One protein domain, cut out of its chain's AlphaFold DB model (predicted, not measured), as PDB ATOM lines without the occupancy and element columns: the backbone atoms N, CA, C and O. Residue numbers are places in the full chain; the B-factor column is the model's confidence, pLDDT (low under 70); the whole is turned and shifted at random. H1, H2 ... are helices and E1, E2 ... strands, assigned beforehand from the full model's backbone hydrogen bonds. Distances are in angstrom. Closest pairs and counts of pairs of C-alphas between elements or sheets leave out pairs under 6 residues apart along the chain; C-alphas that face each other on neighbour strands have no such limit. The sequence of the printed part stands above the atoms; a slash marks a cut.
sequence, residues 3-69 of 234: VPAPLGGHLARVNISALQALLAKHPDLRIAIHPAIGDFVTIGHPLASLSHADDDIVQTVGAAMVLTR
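Overview. This is residues 3 to 69 of the 234 residues of an uncharacterized protein of Stenotrophomonas sp. HMWF022 (UniProt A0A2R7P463). An elongated body in two layers: E1 with H1 and H2 with E4 lie side by side as one long layer, and the hairpin of E2 and E3 covers part of it, E3 next to H2. The 67 printed residues, mixed in class, include E1, H1, E2, E3, H2, E4 in that order, with antiparallel sheets E1 - E4 and E2 - E3. It is compact, radius of gyration of the C-alphas 11.3 A, spanning 33 by 20 by 16 A.

Arrangement. E1, residues 9 to 14, is antiparallel to E4, residues 65 to 68; N 10 and O 68 are 2.8 A apart, within hydrogen-bond range. H1, residues 16 to 25, touches H2, residues 55 to 64, opposite ways at a shallow tilt of 25 degrees; their closest C-alphas, Ala 18 and Ala 64, are 6.4 A apart. E2, residues 31 to 33, forms a hairpin with E3, residues 46 to 50; N 49 and O 32 are 2.8 A apart. H1 and E3 are apart. In H1 and H2 every O i to N i+4 pair is within hydrogen-bond range.

Along the chain. E1 begins at C-alpha 9 (222.009, 153.546, 252.089). First to last C-alpha, E1 measures 13.8 A, H1 14.5 A, H2 14.3 A. E4 ends at C-alpha 68 (223.938, 153.134, 256.835).

Size, cuts and confidence. The farthest C-alphas, Pro 27 and Arg 69, are 34.0 A apart. The link E2 to E3 is long. The printed part has no cut; no printed residue is under 70 in pLDDT.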
ATOM      1  N   VAL A   3     216.184 168.550 251.623       97.88
ATOM      2  CA  VAL A   3     217.434 167.982 252.140       97.88
ATOM      3  C   VAL A   3     217.752 166.715 251.342       97.88
ATOM      4  O   VAL A   3     217.057 165.712 251.526       97.88
ATOM      5  N   PRO A   4     218.736 166.731 250.431       97.81
ATOM      6  CA  PRO A   4     219.083 165.556 249.642       97.81
ATOM      7  C   PRO A   4     219.943 164.574 250.447       97.81
ATOM      8  O   PRO A   4     220.748 164.969 251.291       97.81
ATOM      9  N   ALA A   5     219.821 163.284 250.143       97.75
ATOM     10  CA  ALA A   5     220.693 162.258 250.692       97.75
ATOM     11  C   ALA A   5     222.127 162.422 250.150       97.75
ATOM     12  O   ALA A   5     222.321 162.369 248.929       97.75
ATOM     13  N   PRO A   6     223.148 162.578 251.015       96.19
ATOM     14  CA  PRO A   6     224.529 162.766 250.564       96.19
ATOM     15  C   PRO A   6     225.160 161.467 250.044       96.19
ATOM     16  O   PRO A   6     226.149 161.494 249.316       96.19
ATOM     17  N   LEU A   7     224.600 160.317 250.426       95.69
ATOM     18  CA  LEU A   7     225.058 158.984 250.052       95.69
ATOM     19  C   LEU A   7     223.867 158.025 249.934       95.69
ATOM     20  O   LEU A   7     222.810 158.276 250.503       95.69
ATOM     21  N   GLY A   8     224.053 156.915 249.216       96.94
ATOM     22  CA  GLY A   8     223.075 155.826 249.182       96.94
ATOM     23  C   GLY A   8     223.215 154.879 250.378       96.94
ATOM     24  O   GLY A   8     224.339 154.543 250.774       96.94
ATOM     25  N   GLY A   9     222.084 154.432 250.926       96.31
ATOM     26  CA  GLY A   9     222.009 153.546 252.089       96.31
ATOM     27  C   GLY A   9     220.590 153.430 252.648       96.31
ATOM     28  O   GLY A   9     219.646 153.934 252.057       96.31
ATOM     29  N   HIS A  10     220.444 152.777 253.795       95.00
ATOM     30  CA  HIS A  10     219.192 152.704 254.545       95.00
ATOM     31  C   HIS A  10     219.123 153.806 255.597       95.00
ATOM     32  O   HIS A  10     220.124 154.054 256.276       95.00
ATOM     33  N   LEU A  11     217.953 154.421 255.782       94.25
ATOM     34  CA  LEU A  11     217.709 155.278 256.941       94.25
ATOM     35  C   LEU A  11     217.614 154.408 258.197       94.25
ATOM     36  O   LEU A  11     216.581 153.806 258.454       94.25
ATOM     37  N   ALA A  12     218.682 154.338 258.986       92.12
ATOM     38  CA  ALA A  12     218.684 153.542 260.213       92.12
ATOM     39  C   ALA A  12     218.034 154.293 261.376       92.12
ATOM     40  O   ALA A  12     217.301 153.715 262.169       92.12
ATOM     41  N   ARG A  13     218.303 155.598 261.491       92.31
ATOM     42  CA  ARG A  13     217.877 156.381 262.650       92.31
ATOM     43  C   ARG A  13     217.682 157.848 262.305       92.31
ATOM     44  O   ARG A  13     218.429 158.416 261.514       92.31
ATOM     45  N   VAL A  14     216.735 158.473 262.994       94.12
ATOM     46  CA  VAL A  14     216.549 159.924 263.007       94.12
ATOM     47  C   VAL A  14     216.891 160.451 264.398       94.12
ATOM     48  O   VAL A  14     216.337 159.991 265.396       94.12
ATOM     49  N   ASN A  15     217.798 161.423 264.489       95.50
ATOM     50  CA  ASN A  15     218.111 162.087 265.752       95.50
ATOM     51  C   ASN A  15     217.026 163.121 266.096       95.50
ATOM     52  O   ASN A  15     217.170 164.317 265.837       95.50
ATOM     53  N   ILE A  16     215.929 162.640 266.684       93.00
ATOM     54  CA  ILE A  16     214.773 163.468 267.053       93.00
ATOM     55  C   ILE A  16     215.171 164.601 268.004       93.00
ATOM     56  O   ILE A  16     214.718 165.728 267.818       93.00
ATOM     57  N   SER A  17     216.068 164.350 268.959       94.75
ATOM     58  CA  SER A  17     216.535 165.372 269.903       94.75
ATOM     59  C   SER A  17     217.258 166.526 269.202       94.75
ATOM     60  O   SER A  17     217.041 167.688 269.543       94.75
ATOM     61  N   ALA A  18     218.079 166.232 268.186       96.50
ATOM     62  CA  ALA A  18     218.734 167.264 267.384       96.50
ATOM     63  C   ALA A  18     217.719 168.091 266.578       96.50
ATOM     64  O   ALA A  18     217.800 169.320 266.563       96.50
ATOM     65  N   LEU A  19     216.721 167.438 265.971       96.69
ATOM     66  CA  LEU A  19     215.653 168.132 265.243       96.69
ATOM     67  C   LEU A  19     214.788 168.994 266.169       96.69
ATOM     68  O   LEU A  19     214.428 170.111 265.813       96.69
ATOM     69  N   GLN A  20     214.486 168.518 267.377       94.44
ATOM     70  CA  GLN A  20     213.756 169.291 268.382       94.44
ATOM     71  C   GLN A  20     214.546 170.524 268.831       94.44
ATOM     72  O   GLN A  20     213.981 171.614 268.911       94.44
ATOM     73  N   ALA A  21     215.852 170.379 269.071       96.25
ATOM     74  CA  ALA A  21     216.722 171.501 269.410       96.25
ATOM     75  C   ALA A  21     216.790 172.540 268.277       96.25
ATOM     76  O   ALA A  21     216.788 173.742 268.543       96.25
ATOM     77  N   LEU A  22     216.800 172.090 267.019       97.00
ATOM     78  CA  LEU A  22     216.732 172.965 265.849       97.00
ATOM     79  C   LEU A  22     215.386 173.708 265.783       97.00
ATOM     80  O   LEU A  22     215.355 174.932 265.687       97.00
ATOM     81  N   LEU A  23     214.267 172.996 265.923       96.31
ATOM     82  CA  LEU A  23     212.922 173.586 265.923       96.31
ATOM     83  C   LEU A  23     212.688 174.562 267.085       96.31
ATOM     84  O   LEU A  23     211.873 175.474 266.964       96.31
ATOM     85  N   ALA A  24     213.374 174.397 268.217       95.69
ATOM     86  CA  ALA A  24     213.314 175.353 269.321       95.69
ATOM     87  C   ALA A  24     213.970 176.700 268.964       95.69
ATOM     88  O   ALA A  24     213.497 177.744 269.404       95.69
ATOM     89  N   LYS A  25     215.030 176.684 268.145       96.75
ATOM     90  CA  LYS A  25     215.735 177.891 267.679       96.75
ATOM     91  C   LYS A  25     215.039 178.578 266.504       96.75
ATOM     92  O   LYS A  25     215.206 179.779 266.324       96.75
ATOM     93  N   HIS A  26     214.255 177.828 265.730       96.44
ATOM     94  CA  HIS A  26     213.556 178.321 264.543       96.44
ATOM     95  C   HIS A  26     212.045 178.049 264.660       96.44
ATOM     96  O   HIS A  26     211.571 177.007 264.202       96.44
ATOM     97  N   PRO A  27     211.271 178.962 265.282       93.81
ATOM     98  CA  PRO A  27     209.838 178.779 265.529       93.81
ATOM     99  C   PRO A  27     209.014 178.492 264.265       93.81
ATOM    100  O   PRO A  27     208.147 177.618 264.292       93.81
ATOM    101  N   ASP A  28     209.350 179.150 263.156       95.12
ATOM    102  CA  ASP A  28     208.610 179.075 261.888       95.12
ATOM    103  C   ASP A  28     209.017 177.881 260.998       95.12
ATOM    104  O   ASP A  28     208.351 177.556 260.004       95.12
ATOM    105  N   LEU A  29     210.090 177.173 261.373       96.94
ATOM    106  CA  LEU A  29     210.578 176.014 260.635       96.94
ATOM    107  C   LEU A  29     209.608 174.837 260.785       96.94
ATOM    108  O   LEU A  29     209.202 174.467 261.888       96.94
ATOM    109  N   ARG A  30     209.286 174.205 259.656       96.75
ATOM    110  CA  ARG A  30     208.573 172.928 259.583       96.75
ATOM    111  C   ARG A  30     209.410 171.920 258.816       96.75
ATOM    112  O   ARG A  30     209.987 172.267 257.787       96.75
ATOM    113  N   ILE A  31     209.443 170.689 259.312       97.19
ATOM    114  CA  ILE A  31     210.227 169.576 258.780       97.19
ATOM    115  C   ILE A  31     209.276 168.415 258.483       97.19
ATOM    116  O   ILE A  31     208.536 167.968 259.359       97.19
ATOM    117  N   ALA A  32     209.314 167.916 257.254       96.44
ATOM    118  CA  ALA A  32     208.645 166.685 256.853       96.44
ATOM    119  C   ALA A  32     209.690 165.671 256.401       96.44
ATOM    120  O   ALA A  32     210.403 165.934 255.436       96.44
ATOM    121  N   ILE A  33     209.807 164.556 257.117       96.81
ATOM    122  CA  ILE A  33     210.698 163.444 256.775       96.81
ATOM    123  C   ILE A  33     209.943 162.509 255.834       96.81
ATOM    124  O   ILE A  33     208.818 162.118 256.139       96.81
ATOM    125  N   HIS A  34     210.564 162.164 254.706       95.31
ATOM    126  CA  HIS A  34     209.927 161.351 253.664       95.31
ATOM    127  C   HIS A  34     210.209 159.849 253.772       95.31
ATOM    128  O   HIS A  34     209.250 159.085 253.747       95.31
ATOM    129  N   PRO A  35     211.472 159.385 253.864       94.69
ATOM    130  CA  PRO A  35     211.737 157.963 254.033       94.69
ATOM    131  C   PRO A  35     211.382 157.512 255.452       94.69
ATOM    132  O   PRO A  35     211.695 158.198 256.430       94.69
ATOM    133  N   ALA A  36     210.787 156.327 255.561       92.06
ATOM    134  CA  ALA A  36     210.628 155.649 256.836       92.06
ATOM    135  C   ALA A  36     211.960 155.017 257.271       92.06
ATOM    136  O   ALA A  36     212.844 154.729 256.458       92.06
ATOM    137  N   ILE A  37     212.119 154.776 258.570       91.06
ATOM    138  CA  ILE A  37     213.243 153.990 259.086       91.06
ATOM    139  C   ILE A  37     213.226 152.601 258.429       91.06
ATOM    140  O   ILE A  37     212.203 151.919 258.391       91.06
ATOM    141  N   GLY A  38     214.381 152.192 257.908       90.06
ATOM    142  CA  GLY A  38     214.593 150.965 257.148       90.06
ATOM    143  C   GLY A  38     214.527 151.141 255.628       90.06
ATOM    144  O   GLY A  38     215.060 150.288 254.907       90.06
ATOM    145  N   ASP A  39     213.958 152.243 255.125       92.25
ATOM    146  CA  ASP A  39     213.875 152.505 253.687       92.25
ATOM    147  C   ASP A  39     215.267 152.724 253.085       92.25
ATOM    148  O   ASP A  39     216.128 153.391 253.665       92.25
ATOM    149  N   PHE A  40     215.479 152.163 251.894       94.50
ATOM    150  CA  PHE A  40     216.672 152.416 251.096       94.50
ATOM    151  C   PHE A  40     216.510 153.709 250.296       94.50
ATOM    152  O   PHE A  40     215.523 153.891 249.584       94.50
ATOM    153  N   VAL A  41     217.516 154.574 250.358       96.69
ATOM    154  CA  VAL A  41     217.585 155.831 249.617       96.69
ATOM    155  C   VAL A  41     218.830 155.865 248.738       96.69
ATOM    156  O   VAL A  41     219.887 155.327 249.082       96.69
ATOM    157  N   THR A  42     218.716 156.515 247.586       97.69
ATOM    158  CA  THR A  42     219.830 156.765 246.663       97.69
ATOM    159  C   THR A  42     220.418 158.159 246.876       97.69
ATOM    160  O   THR A  42     219.817 159.012 247.526       97.69
ATOM    161  N   ILE A  43     221.609 158.411 246.325       97.69
ATOM    162  CA  ILE A  43     222.223 159.748 246.343       97.69
ATOM    163  C   ILE A  43     221.256 160.756 245.708       97.69
ATOM    164  O   ILE A  43     220.717 160.502 244.633       97.69
ATOM    165  N   GLY A  44     221.047 161.895 246.370       97.31
ATOM    166  CA  GLY A  44     220.137 162.945 245.909       97.31
ATOM    167  C   GLY A  44     218.661 162.707 246.246       97.31
ATOM    168  O   GLY A  44     217.858 163.618 246.060       97.31
ATOM    169  N   HIS A  45     218.294 161.537 246.779       97.75
ATOM    170  CA  HIS A  45     216.925 161.266 247.216       97.75
ATOM    171  C   HIS A  45     216.497 162.263 248.311       97.75
ATOM    172  O   HIS A  45     217.285 162.524 249.225       97.75
ATOM    173  N   PRO A  46     215.274 162.819 248.268       97.38
ATOM    174  CA  PRO A  46     214.800 163.742 249.294       97.38
ATOM    175  C   PRO A  46     214.654 163.026 250.644       97.38
ATOM    176  O   PRO A  46     213.810 162.148 250.808       97.38
ATOM    177  N   LEU A  47     215.465 163.408 251.629       97.69
ATOM    178  CA  LEU A  47     215.337 162.931 253.009       97.69
ATOM    179  C   LEU A  47     214.274 163.719 253.773       97.69
ATOM    180  O   LEU A  47     213.515 163.151 254.552       97.69
ATOM    181  N   ALA A  48     214.210 165.031 253.543       98.06
ATOM    182  CA  ALA A  48     213.227 165.888 254.182       98.06
ATOM    183  C   ALA A  48     212.844 167.094 253.317       98.06
ATOM    184  O   ALA A  48     213.640 167.576 252.508       98.06
ATOM    185  N   SER A  49     211.637 167.613 253.541       97.88
ATOM    186  CA  SER A  49     211.181 168.920 253.061       97.88
ATOM    187  C   SER A  49     211.111 169.919 254.212       97.88
ATOM    188  O   SER A  49     210.605 169.608 255.288       97.88
ATOM    189  N   LEU A  50     211.585 171.135 253.953       97.88
ATOM    190  CA  LEU A  50     211.654 172.253 254.895       97.88
ATOM    191  C   LEU A  50     210.797 173.422 254.390       97.88
ATOM    192  O   LEU A  50     210.878 173.750 253.199       97.88
ATOM    193  N   SER A  51     210.024 174.070 255.273       96.56
ATOM    194  CA  SER A  51     209.206 175.254 254.928       96.56
ATOM    195  C   SER A  51     210.058 176.410 254.398       96.56
ATOM    196  O   SER A  51     209.781 176.953 253.332       96.56
ATOM    197  N   HIS A  52     211.129 176.737 255.114       91.94
ATOM    198  CA  HIS A  52     212.186 177.668 254.731       91.94
ATOM    199  C   HIS A  52     213.485 177.209 255.401       91.94
ATOM    200  O   HIS A  52     213.446 176.662 256.500       91.94
ATOM    201  N   ALA A  53     214.631 177.389 254.752       88.25
ATOM    202  CA  ALA A  53     215.920 177.003 255.319       88.25
ATOM    203  C   ALA A  53     217.063 177.701 254.587       88.25
ATOM    204  O   ALA A  53     216.988 177.856 253.366       88.25
ATOM    205  N   ASP A  54     218.093 178.074 255.339       94.19
ATOM    206  CA  ASP A  54     219.429 178.349 254.820       94.19
ATOM    207  C   ASP A  54     220.259 177.050 254.774       94.19
ATOM    208  O   ASP A  54     219.782 175.965 255.136       94.19
ATOM    209  N   ASP A  55     221.499 177.155 254.300       95.19
ATOM    210  CA  ASP A  55     222.384 176.002 254.129       95.19
ATOM    211  C   ASP A  55     222.741 175.325 255.467       95.19
ATOM    212  O   ASP A  55     222.880 174.101 255.511       95.19
ATOM    213  N   ASP A  56     222.814 176.080 256.570       96.25
ATOM    214  CA  ASP A  56     223.123 175.545 257.905       96.25
ATOM    215  C   ASP A  56     221.975 174.679 258.447       96.25
ATOM    216  O   ASP A  56     222.191 173.569 258.950       96.25
ATOM    217  N   ILE A  57     220.727 175.125 258.260       97.56
ATOM    218  CA  ILE A  57     219.537 174.334 258.594       97.56
ATOM    219  C   ILE A  57     219.498 173.059 257.745       97.56
ATOM    220  O   ILE A  57     219.257 171.974 258.283       97.56
ATOM    221  N   VAL A  58     219.749 173.154 256.434       97.81
ATOM    222  CA  VAL A  58     219.773 171.983 255.538       97.81
ATOM    223  C   VAL A  58     220.829 170.975 255.994       97.81
ATOM    224  O   VAL A  58     220.525 169.785 256.117       97.81
ATOM    225  N   GLN A  59     222.042 171.442 256.295       96.38
ATOM    226  CA  GLN A  59     223.136 170.594 256.761       96.38
ATOM    227  C   GLN A  59     222.817 169.948 258.114       96.38
ATOM    228  O   GLN A  59     223.053 168.751 258.292       96.38
ATOM    229  N   THR A  60     222.227 170.699 259.045       97.38
ATOM    230  CA  THR A  60     221.838 170.193 260.368       97.38
ATOM    231  C   THR A  60     220.757 169.118 260.269       97.38
ATOM    232  O   THR A  60     220.873 168.068 260.905       97.38
ATOM    233  N   VAL A  61     219.723 169.333 259.446       97.81
ATOM    234  CA  VAL A  61     218.681 168.319 259.222       97.81
ATOM    235  C   VAL A  61     219.269 167.085 258.542       97.81
ATOM    236  O   VAL A  61     218.968 165.971 258.961       97.81
ATOM    237  N   GLY A  62     220.146 167.261 257.550       97.56
ATOM    238  CA  GLY A  62     220.840 166.151 256.894       97.56
ATOM    239  C   GLY A  62     221.683 165.327 257.869       97.56
ATOM    240  O   GLY A  62     221.594 164.103 257.871       97.56
ATOM    241  N   ALA A  63     222.434 165.983 258.758       97.12
ATOM    242  CA  ALA A  63     223.246 165.325 259.783       97.12
ATOM    243  C   ALA A  63     222.411 164.589 260.848       97.12
ATOM    244  O   ALA A  63     222.901 163.654 261.482       97.12
ATOM    245  N   ALA A  64     221.148 164.980 261.046       97.62
ATOM    246  CA  ALA A  64     220.226 164.272 261.930       97.62
ATOM    247  C   ALA A  64     219.689 162.959 261.324       97.62
ATOM    248  O   ALA A  64     219.144 162.139 262.068       97.62
ATOM    249  N   MET A  65     219.849 162.741 260.013       96.88
ATOM    250  CA  MET A  65     219.449 161.517 259.316       96.88
ATOM    251  C   MET A  65     220.635 160.553 259.227       96.88
ATOM    252  O   MET A  65     221.597 160.782 258.494       96.88
ATOM    253  N   VAL A  66     220.578 159.449 259.968       95.06
ATOM    254  CA  VAL A  66     221.653 158.453 259.992       95.06
ATOM    255  C   VAL A  66     221.416 157.430 258.889       95.06
ATOM    256  O   VAL A  66     220.566 156.547 259.016       95.06
ATOM    257  N   LEU A  67     222.194 157.542 257.813       95.50
ATOM    258  CA  LEU A  67     222.216 156.569 256.723       95.50
ATOM    259  C   LEU A  67     223.304 155.517 256.955       95.50
ATOM    260  O   LEU A  67     224.450 155.858 257.249       95.50
ATOM    261  N   THR A  68     222.974 154.242 256.760       94.38
ATOM    262  CA  THR A  68     223.938 153.134 256.835       94.38
ATOM    263  C   THR A  68     223.883 152.245 255.598       94.38
ATOM    264  O   THR A  68     222.830 152.038 255.003       94.38
ATOM    265  N   ARG A  69     225.021 151.665 255.217       92.94
ATOM    266  CA  ARG A  69     225.068 150.584 254.213       92.94
ATOM    267  C   ARG A  69     224.958 149.200 254.839       92.94
ATOM    268  O   ARG A  69     224.521 148.264 254.179       92.94
TER     269      ARG A  69